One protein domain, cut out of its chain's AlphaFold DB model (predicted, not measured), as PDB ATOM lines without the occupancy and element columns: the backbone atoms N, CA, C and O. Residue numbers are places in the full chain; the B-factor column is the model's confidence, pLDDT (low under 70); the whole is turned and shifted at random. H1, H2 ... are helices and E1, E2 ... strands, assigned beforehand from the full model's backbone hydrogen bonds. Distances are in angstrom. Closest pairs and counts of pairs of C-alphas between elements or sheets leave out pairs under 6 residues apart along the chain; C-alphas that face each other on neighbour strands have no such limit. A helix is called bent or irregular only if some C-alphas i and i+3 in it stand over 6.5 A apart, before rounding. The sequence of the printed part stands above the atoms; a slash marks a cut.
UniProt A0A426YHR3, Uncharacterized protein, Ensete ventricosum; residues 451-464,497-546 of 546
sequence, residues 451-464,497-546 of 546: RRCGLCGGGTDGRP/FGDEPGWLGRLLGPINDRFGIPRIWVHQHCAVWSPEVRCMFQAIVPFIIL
ATOM      1  N   ARG A 451     315.621 362.303 335.844       75.06
ATOM      2  CA  ARG A 451     315.037 363.425 336.579       75.06
ATOM      3  C   ARG A 451     314.581 362.917 337.950       75.06
ATOM      4  O   ARG A 451     313.682 362.083 338.020       75.06
ATOM      5  N   ARG A 452     315.237 363.371 339.017       85.31
ATOM      6  CA  ARG A 452     314.871 363.043 340.401       85.31
ATOM      7  C   ARG A 452     314.076 364.188 341.001       85.31
ATOM      8  O   ARG A 452     314.390 365.351 340.748       85.31
ATOM      9  N   CYS A 453     313.076 363.848 341.802       91.12
ATOM     10  CA  CYS A 453     312.360 364.820 342.609       91.12
ATOM     11  C   CYS A 453     313.326 365.464 343.614       91.12
ATOM     12  O   CYS A 453     313.961 364.753 344.390       91.12
ATOM     13  N   GLY A 454     313.436 366.792 343.627       89.81
ATOM     14  CA  GLY A 454     314.323 367.511 344.548       89.81
ATOM     15  C   GLY A 454     313.904 367.431 346.017       89.81
ATOM     16  O   GLY A 454     314.732 367.694 346.880       89.81
ATOM     17  N   LEU A 455     312.650 367.052 346.299       89.00
ATOM     18  CA  LEU A 455     312.126 366.930 347.663       89.00
ATOM     19  C   LEU A 455     312.296 365.515 348.222       89.00
ATOM     20  O   LEU A 455     312.936 365.342 349.253       89.00
ATOM     21  N   CYS A 456     311.777 364.490 347.539       90.12
ATOM     22  CA  CYS A 456     311.856 363.111 348.037       90.12
ATOM     23  C   CYS A 456     313.063 362.317 347.510       90.12
ATOM     24  O   CYS A 456     313.276 361.179 347.921       90.12
ATOM     25  N   GLY A 457     313.826 362.850 346.547       89.69
ATOM     26  CA  GLY A 457     314.922 362.128 345.882       89.69
ATOM     27  C   GLY A 457     314.478 360.957 344.986       89.69
ATOM     28  O   GLY A 457     315.323 360.318 344.344       89.69
ATOM     29  N   GLY A 458     313.169 360.683 344.934       91.44
ATOM     30  CA  GLY A 458     312.547 359.637 344.126       91.44
ATOM     31  C   GLY A 458     312.696 359.889 342.627       91.44
ATOM     32  O   GLY A 458     312.860 361.031 342.185       91.44
ATOM     33  N   GLY A 459     312.677 358.807 341.850       88.75
ATOM     34  CA  GLY A 459     312.642 358.873 340.388       88.75
ATOM     35  C   GLY A 459     311.297 359.393 339.879       88.75
ATOM     36  O   GLY A 459     310.423 359.720 340.667       88.75
ATOM     37  N   THR A 460     311.111 359.454 338.559       79.50
ATOM     38  CA  THR A 460     309.851 359.884 337.912       79.50
ATOM     39  C   THR A 460     308.627 359.048 338.286       79.50
ATOM     40  O   THR A 460     307.500 359.443 338.003       79.50
ATOM     41  N   ASP A 461     308.863 357.863 338.833       78.06
ATOM     42  CA  ASP A 461     307.883 356.867 339.237       78.06
ATOM     43  C   ASP A 461     307.329 357.100 340.647       78.06
ATOM     44  O   ASP A 461     306.491 356.324 341.099       78.06
ATOM     45  N   GLY A 462     307.799 358.127 341.363       72.62
ATOM     46  CA  GLY A 462     307.368 358.372 342.738       72.62
ATOM     47  C   GLY A 462     307.846 357.311 343.727       72.62
ATOM     48  O   GLY A 462     307.554 357.406 344.915       72.62
ATOM     49  N   ARG A 463     308.608 356.309 343.276       74.69
ATOM     50  CA  ARG A 463     309.114 355.277 344.171       74.69
ATOM     51  C   ARG A 463     310.256 355.868 344.993       74.69
ATOM     52  O   ARG A 463     311.166 356.485 344.414       74.69
ATOM     53  N   PRO A 464     310.237 355.703 346.328       66.62
ATOM     54  CA  PRO A 464     311.385 356.064 347.138       66.62
ATOM     55  C   PRO A 464     312.606 355.320 346.584       66.62
ATOM     56  O   PRO A 464     312.476 354.175 346.129       66.62
ATOM     57  N   PHE A 497     302.201 355.599 352.570       46.75
ATOM     58  CA  PHE A 497     302.981 355.532 351.347       46.75
ATOM     59  C   PHE A 497     302.623 354.265 350.574       46.75
ATOM     60  O   PHE A 497     303.412 353.329 350.492       46.75
ATOM     61  N   GLY A 498     301.404 354.224 350.034       46.84
ATOM     62  CA  GLY A 498     300.957 353.099 349.215       46.84
ATOM     63  C   GLY A 498     301.931 352.842 348.063       46.84
ATOM     64  O   GLY A 498     302.297 353.762 347.341       46.84
ATOM     65  N   ASP A 499     302.326 351.587 347.853       49.69
ATOM     66  CA  ASP A 499     303.248 351.157 346.786       49.69
ATOM     67  C   ASP A 499     302.712 351.368 345.356       49.69
ATOM     68  O   ASP A 499     303.349 350.984 344.363       49.69
ATOM     69  N   GLU A 500     301.542 351.988 345.218       55.88
ATOM     70  CA  GLU A 500     300.952 352.283 343.930       55.88
ATOM     71  C   GLU A 500     301.850 353.256 343.149       55.88
ATOM     72  O   GLU A 500     302.129 354.368 343.612       55.88
ATOM     73  N   PRO A 501     302.336 352.864 341.953       56.69
ATOM     74  CA  PRO A 501     303.135 353.728 341.093       56.69
ATOM     75  C   PRO A 501     302.279 354.919 340.651       56.69
ATOM     76  O   PRO A 501     301.580 354.866 339.645       56.69
ATOM     77  N   GLY A 502     302.300 355.987 341.442       65.38
ATOM     78  CA  GLY A 502     301.374 357.099 341.272       65.38
ATOM     79  C   GLY A 502     300.997 357.839 342.550       65.38
ATOM     80  O   GLY A 502     300.471 358.939 342.422       65.38
ATOM     81  N   TRP A 503     301.306 357.332 343.750       75.62
ATOM     82  CA  TRP A 503     300.915 358.014 344.996       75.62
ATOM     83  C   TRP A 503     301.552 359.408 345.153       75.62
ATOM     84  O   TRP A 503     300.910 360.342 345.625       75.62
ATOM     85  N   LEU A 504     302.793 359.594 344.678       81.38
ATOM     86  CA  LEU A 504     303.423 360.920 344.610       81.38
ATOM     87  C   LEU A 504     302.961 361.759 343.414       81.38
ATOM     88  O   LEU A 504     303.205 362.967 343.367       81.38
ATOM     89  N   GLY A 505     302.224 361.164 342.480       85.88
ATOM     90  CA  GLY A 505     301.749 361.815 341.267       85.88
ATOM     91  C   GLY A 505     302.860 362.003 340.242       85.88
ATOM     92  O   GLY A 505     304.009 361.601 340.431       85.88
ATOM     93  N   ARG A 506     302.514 362.615 339.107       82.00
ATOM     94  CA  ARG A 506     303.469 362.820 338.014       82.00
ATOM     95  C   ARG A 506     304.555 363.802 338.448       82.00
ATOM     96  O   ARG A 506     304.290 364.779 339.149       82.00
ATOM     97  N   LEU A 507     305.788 363.542 338.017       84.69
ATOM     98  CA  LEU A 507     306.894 364.472 338.198       84.69
ATOM     99  C   LEU A 507     306.586 365.742 337.394       84.69
ATOM    100  O   LEU A 507     306.621 365.726 336.160       84.69
ATOM    101  N   LEU A 508     306.236 366.823 338.091       84.50
ATOM    102  CA  LEU A 508     306.006 368.112 337.464       84.50
ATOM    103  C   LEU A 508     307.323 368.584 336.856       84.50
ATOM    104  O   LEU A 508     308.405 368.344 337.408       84.50
ATOM    105  N   GLY A 509     307.187 369.194 335.676       78.19
ATOM    106  CA  GLY A 509     308.264 369.756 334.869       78.19
ATOM    107  C   GLY A 509     309.278 370.539 335.696       78.19
ATOM    108  O   GLY A 509     308.960 370.951 336.811       78.19
ATOM    109  N   PRO A 510     310.482 370.786 335.153       75.19
ATOM    110  CA  PRO A 510     311.472 371.552 335.879       75.19
ATOM    111  C   PRO A 510     310.833 372.901 336.175       75.19
ATOM    112  O   PRO A 510     310.515 373.643 335.241       75.19
ATOM    113  N   ILE A 511     310.564 373.164 337.453       72.56
ATOM    114  CA  ILE A 511     309.903 374.397 337.850       72.56
ATOM    115  C   ILE A 511     310.884 375.477 337.419       72.56
ATOM    116  O   ILE A 511     312.044 375.465 337.841       72.56
ATOM    117  N   ASN A 512     310.467 376.292 336.447       61.34
ATOM    118  CA  ASN A 512     311.304 377.345 335.902       61.34
ATOM    119  C   ASN A 512     311.492 378.357 337.018       61.34
ATOM    120  O   ASN A 512     310.662 379.240 337.227       61.34
ATOM    121  N   ASP A 513     312.565 378.165 337.768       62.62
ATOM    122  CA  ASP A 513     312.888 379.043 338.856       62.62
ATOM    123  C   ASP A 513     313.322 380.389 338.280       62.62
ATOM    124  O   ASP A 513     314.392 380.524 337.676       62.62
ATOM    125  N   ARG A 514     312.469 381.400 338.464       58.38
ATOM    126  CA  ARG A 514     312.786 382.793 338.137       58.38
ATOM    127  C   ARG A 514     313.961 383.317 338.982       58.38
ATOM    128  O   ARG A 514     314.516 384.357 338.641       58.38
ATOM    129  N   PHE A 515     314.381 382.591 340.026       60.53
ATOM    130  CA  PHE A 515     315.466 382.963 340.938       60.53
ATOM    131  C   PHE A 515     316.821 382.282 340.655       60.53
ATOM    132  O   PHE A 515     317.775 382.470 341.412       60.53
ATOM    133  N   GLY A 516     316.966 381.563 339.537       54.06
ATOM    134  CA  GLY A 516     318.261 381.020 339.100       54.06
ATOM    135  C   GLY A 516     318.708 379.723 339.794       54.06
ATOM    136  O   GLY A 516     319.864 379.318 339.644       54.06
ATOM    137  N   ILE A 517     317.819 379.046 340.519       51.09
ATOM    138  CA  ILE A 517     318.006 377.700 341.066       51.09
ATOM    139  C   ILE A 517     317.744 376.680 339.940       51.09
ATOM    140  O   ILE A 517     316.763 376.763 339.199       51.09
ATOM    141  N   PRO A 518     318.642 375.705 339.741       57.22
ATOM    142  CA  PRO A 518     318.582 374.809 338.593       57.22
ATOM    143  C   PRO A 518     317.347 373.902 338.625       57.22
ATOM    144  O   PRO A 518     317.297 372.989 339.437       57.22
ATOM    145  N   ARG A 519     316.407 374.122 337.689       73.69
ATOM    146  CA  ARG A 519     315.447 373.156 337.097       73.69
ATOM    147  C   ARG A 519     315.143 371.932 337.976       73.69
ATOM    148  O   ARG A 519     315.415 370.792 337.585       73.69
ATOM    149  N   ILE A 520     314.591 372.182 339.160       85.12
ATOM    150  CA  ILE A 520     314.232 371.124 340.101       85.12
ATOM    151  C   ILE A 520     312.930 370.501 339.614       85.12
ATOM    152  O   ILE A 520     311.967 371.196 339.297       85.12
ATOM    153  N   TRP A 521     312.924 369.178 339.539       88.62
ATOM    154  CA  TRP A 521     311.718 368.407 339.297       88.62
ATOM    155  C   TRP A 521     311.073 368.103 340.638       88.62
ATOM    156  O   TRP A 521     311.781 367.794 341.595       88.62
ATOM    157  N   VAL A 522     309.755 368.183 340.733       91.94
ATOM    158  CA  VAL A 522     309.043 367.903 341.984       91.94
ATOM    159  C   VAL A 522     307.815 367.076 341.655       91.94
ATOM    160  O   VAL A 522     307.112 367.370 340.695       91.94
ATOM    161  N   HIS A 523     307.557 366.013 342.410       93.19
ATOM    162  CA  HIS A 523     306.306 365.283 342.244       93.19
ATOM    163  C   HIS A 523     305.121 366.154 342.645       93.19
ATOM    164  O   HIS A 523     305.217 366.915 343.609       93.19
ATOM    165  N   GLN A 524     304.005 366.018 341.934       86.88
ATOM    166  CA  GLN A 524     302.790 366.787 342.195       86.88
ATOM    167  C   GLN A 524     302.384 366.752 343.672       86.88
ATOM    168  O   GLN A 524     302.115 367.801 344.253       86.88
ATOM    169  N   HIS A 525     302.429 365.581 344.308       87.00
ATOM    170  CA  HIS A 525     302.112 365.470 345.725       87.00
ATOM    171  C   HIS A 525     303.291 365.849 346.628       87.00
ATOM    172  O   HIS A 525     303.044 366.354 347.707       87.00
ATOM    173  N   CYS A 526     304.562 365.782 346.210       87.06
ATOM    174  CA  CYS A 526     305.647 366.343 347.036       87.06
ATOM    175  C   CYS A 526     305.492 367.859 347.267       87.06
ATOM    176  O   CYS A 526     305.868 368.351 348.328       87.06
ATOM    177  N   ALA A 527     304.925 368.601 346.310       78.75
ATOM    178  CA  ALA A 527     304.676 370.035 346.473       78.75
ATOM    179  C   ALA A 527     303.579 370.344 347.512       78.75
ATOM    180  O   ALA A 527     303.582 371.416 348.112       78.75
ATOM    181  N   VAL A 528     302.655 369.406 347.748       80.44
ATOM    182  CA  VAL A 528     301.491 369.608 348.626       80.44
ATOM    183  C   VAL A 528     301.853 369.461 350.110       80.44
ATOM    184  O   VAL A 528     301.180 370.037 350.964       80.44
ATOM    185  N   TRP A 529     302.914 368.719 350.436       68.88
ATOM    186  CA  TRP A 529     303.199 368.299 351.815       68.88
ATOM    187  C   TRP A 529     304.187 369.193 352.562       68.88
ATOM    188  O   TRP A 529     304.272 369.100 353.782       68.88
ATOM    189  N   SER A 530     304.876 370.111 351.882       60.28
ATOM    190  CA  SER A 530     305.647 371.137 352.583       60.28
ATOM    191  C   SER A 530     304.761 372.363 352.841       60.28
ATOM    192  O   SER A 530     304.360 373.022 351.878       60.28
ATOM    193  N   PRO A 531     304.458 372.721 354.104       59.34
ATOM    194  CA  PRO A 531     303.639 373.895 354.429       59.34
ATOM    195  C   PRO A 531     304.230 375.198 353.868       59.34
ATOM    196  O   PRO A 531     303.491 376.059 353.400       59.34
ATOM    197  N   GLU A 532     305.559 375.290 353.785       60.66
ATOM    198  CA  GLU A 532     306.269 376.409 353.145       60.66
ATOM    199  C   GLU A 532     306.007 376.495 351.628       60.66
ATOM    200  O   GLU A 532     305.990 377.579 351.045       60.66
ATOM    201  N   VAL A 533     305.753 375.353 350.981       61.62
ATOM    202  CA  VAL A 533     305.520 375.261 349.534       61.62
ATOM    203  C   VAL A 533     304.058 375.536 349.203       61.62
ATOM    204  O   VAL A 533     303.798 376.149 348.171       61.62
ATOM    205  N   ARG A 534     303.110 375.208 350.095       57.16
ATOM    206  CA  ARG A 534     301.712 375.659 349.965       57.16
ATOM    207  C   ARG A 534     301.620 377.183 349.910       57.16
ATOM    208  O   ARG A 534     300.939 377.697 349.031       57.16
ATOM    209  N   CYS A 535     302.351 377.902 350.765       53.56
ATOM    210  CA  CYS A 535     302.366 379.367 350.745       53.56
ATOM    211  C   CYS A 535     302.927 379.932 349.427       53.56
ATOM    212  O   CYS A 535     302.362 380.876 348.879       53.56
ATOM    213  N   MET A 536     303.994 379.335 348.877       55.38
ATOM    214  CA  MET A 536     304.541 379.770 347.584       55.38
ATOM    215  C   MET A 536     303.642 379.393 346.401       55.38
ATOM    216  O   MET A 536     303.445 380.208 345.506       55.38
ATOM    217  N   PHE A 537     303.065 378.189 346.384       56.97
ATOM    218  CA  PHE A 537     302.166 377.777 345.303       56.97
ATOM    219  C   PHE A 537     300.870 378.585 345.314       56.97
ATOM    220  O   PHE A 537     300.435 379.016 344.253       56.97
ATOM    221  N   GLN A 538     300.287 378.878 346.477       59.50
ATOM    222  CA  GLN A 538     299.080 379.706 346.565       59.50
ATOM    223  C   GLN A 538     299.314 381.134 346.040       59.50
ATOM    224  O   GLN A 538     298.406 381.728 345.464       59.50
ATOM    225  N   ALA A 539     300.542 381.650 346.159       61.00
ATOM    226  CA  ALA A 539     300.939 382.931 345.581       61.00
ATOM    227  C   ALA A 539     301.213 382.870 344.061       61.00
ATOM    228  O   ALA A 539     301.083 383.883 343.381       61.00
ATOM    229  N   ILE A 540     301.584 381.705 343.515       56.09
ATOM    230  CA  ILE A 540     301.975 381.536 342.101       56.09
ATOM    231  C   ILE A 540     300.819 381.021 341.223       56.09
ATOM    232  O   ILE A 540     300.742 381.375 340.051       56.09
ATOM    233  N   VAL A 541     299.897 380.218 341.763       53.50
ATOM    234  CA  VAL A 541     298.747 379.647 341.034       53.50
ATOM    235  C   VAL A 541     297.882 380.689 340.303       53.50
ATOM    236  O   VAL A 541     297.561 380.427 339.142       53.50
ATOM    237  N   PRO A 542     297.559 381.878 340.858       66.81
ATOM    238  CA  PRO A 542     296.818 382.886 340.093       66.81
ATOM    239  C   PRO A 542     297.587 383.428 338.873       66.81
ATOM    240  O   PRO A 542     296.961 383.925 337.948       66.81
ATOM    241  N   PHE A 543     298.915 383.280 338.820       57.00
ATOM    242  CA  PHE A 543     299.751 383.691 337.682       57.00
ATOM    243  C   PHE A 543     299.981 382.587 336.637       57.00
ATOM    244  O   PHE A 543     300.635 382.843 335.631       57.00
ATOM    245  N   ILE A 544     299.520 381.357 336.889       48.69
ATOM    246  CA  ILE A 544     299.638 380.223 335.950       48.69
ATOM    247  C   ILE A 544     298.297 379.932 335.252       48.69
ATOM    248  O   ILE A 544     298.281 379.282 334.209       48.69
ATOM    249  N   ILE A 545     297.175 380.390 335.820       49.25
ATOM    250  CA  ILE A 545     295.820 380.201 335.263       49.25
ATOM    251  C   ILE A 545     295.371 381.406 334.395       49.25
ATOM    252  O   ILE A 545     294.341 381.331 333.730       49.25
ATOM    253  N   LEU A 546     296.172 382.475 334.345       44.53
ATOM    254  CA  LEU A 546     296.093 383.573 333.369       44.53
ATOM    255  C   LEU A 546     297.152 383.362 332.283       44.53
ATOM    256  O   LEU A 546     296.863 383.708 331.117       44.53
TER     257      LEU A 546
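Overview. This is residues 451 to 464 and 497 to 546 of the 546 residues of an uncharacterized protein of Ensete ventricosum (UniProt A0A426YHR3). Unnamed loops, residues 451 to 464 and 497 to 506, lead into a small hairpin of two antiparallel strands, E1 and E2; short H1 and longer H2 then make a corner, and residues 538 to 546 stick out. The 64 printed residues, under half in named elements, run E1, E2, H1, H2: mixed class, compact, radius of gyration of the C-alphas 12.1 A, elongated, spanning 34 by 21 by 21 A.

Along the chain. E1, residues 507 to 511, begins at C-alpha (306.894, 364.472, 338.198) and measures 10.4 A; E2, 520 to 523, 10.1 A; H1, 526 to 529, 5.7 A. H2, 531 to 543, measures 19.8 A, ends at C-alpha (299.751, 383.691, 337.682) and is only just irregular: C-alphas 539 and 542 are 6.9 A apart.

Arrangement. In the hairpin, at 151 degrees, N 508 and O 522 are 2.8 A apart, within hydrogen-bond range. H1 and H2 only just touch, only at the corner, with 3 pairs of C-alphas within 8 A, H2 with residues 533 to 534 alone; the closest C-alphas, Ala 527 and Val 533, are 6.1 A apart. H2 is apart from both strands. H2 has 7 of 9 O i to N i+4 pairs within range; H1 is too short for one.

Size, cuts and confidence. Residues 465 to 496 are not printed; C-alphas 464 and 497 are 9.4 A apart across the cut. No link is long. Mean pLDDT of the printed part is 70.2; 32 residues, among them 529 to 546, are under 70.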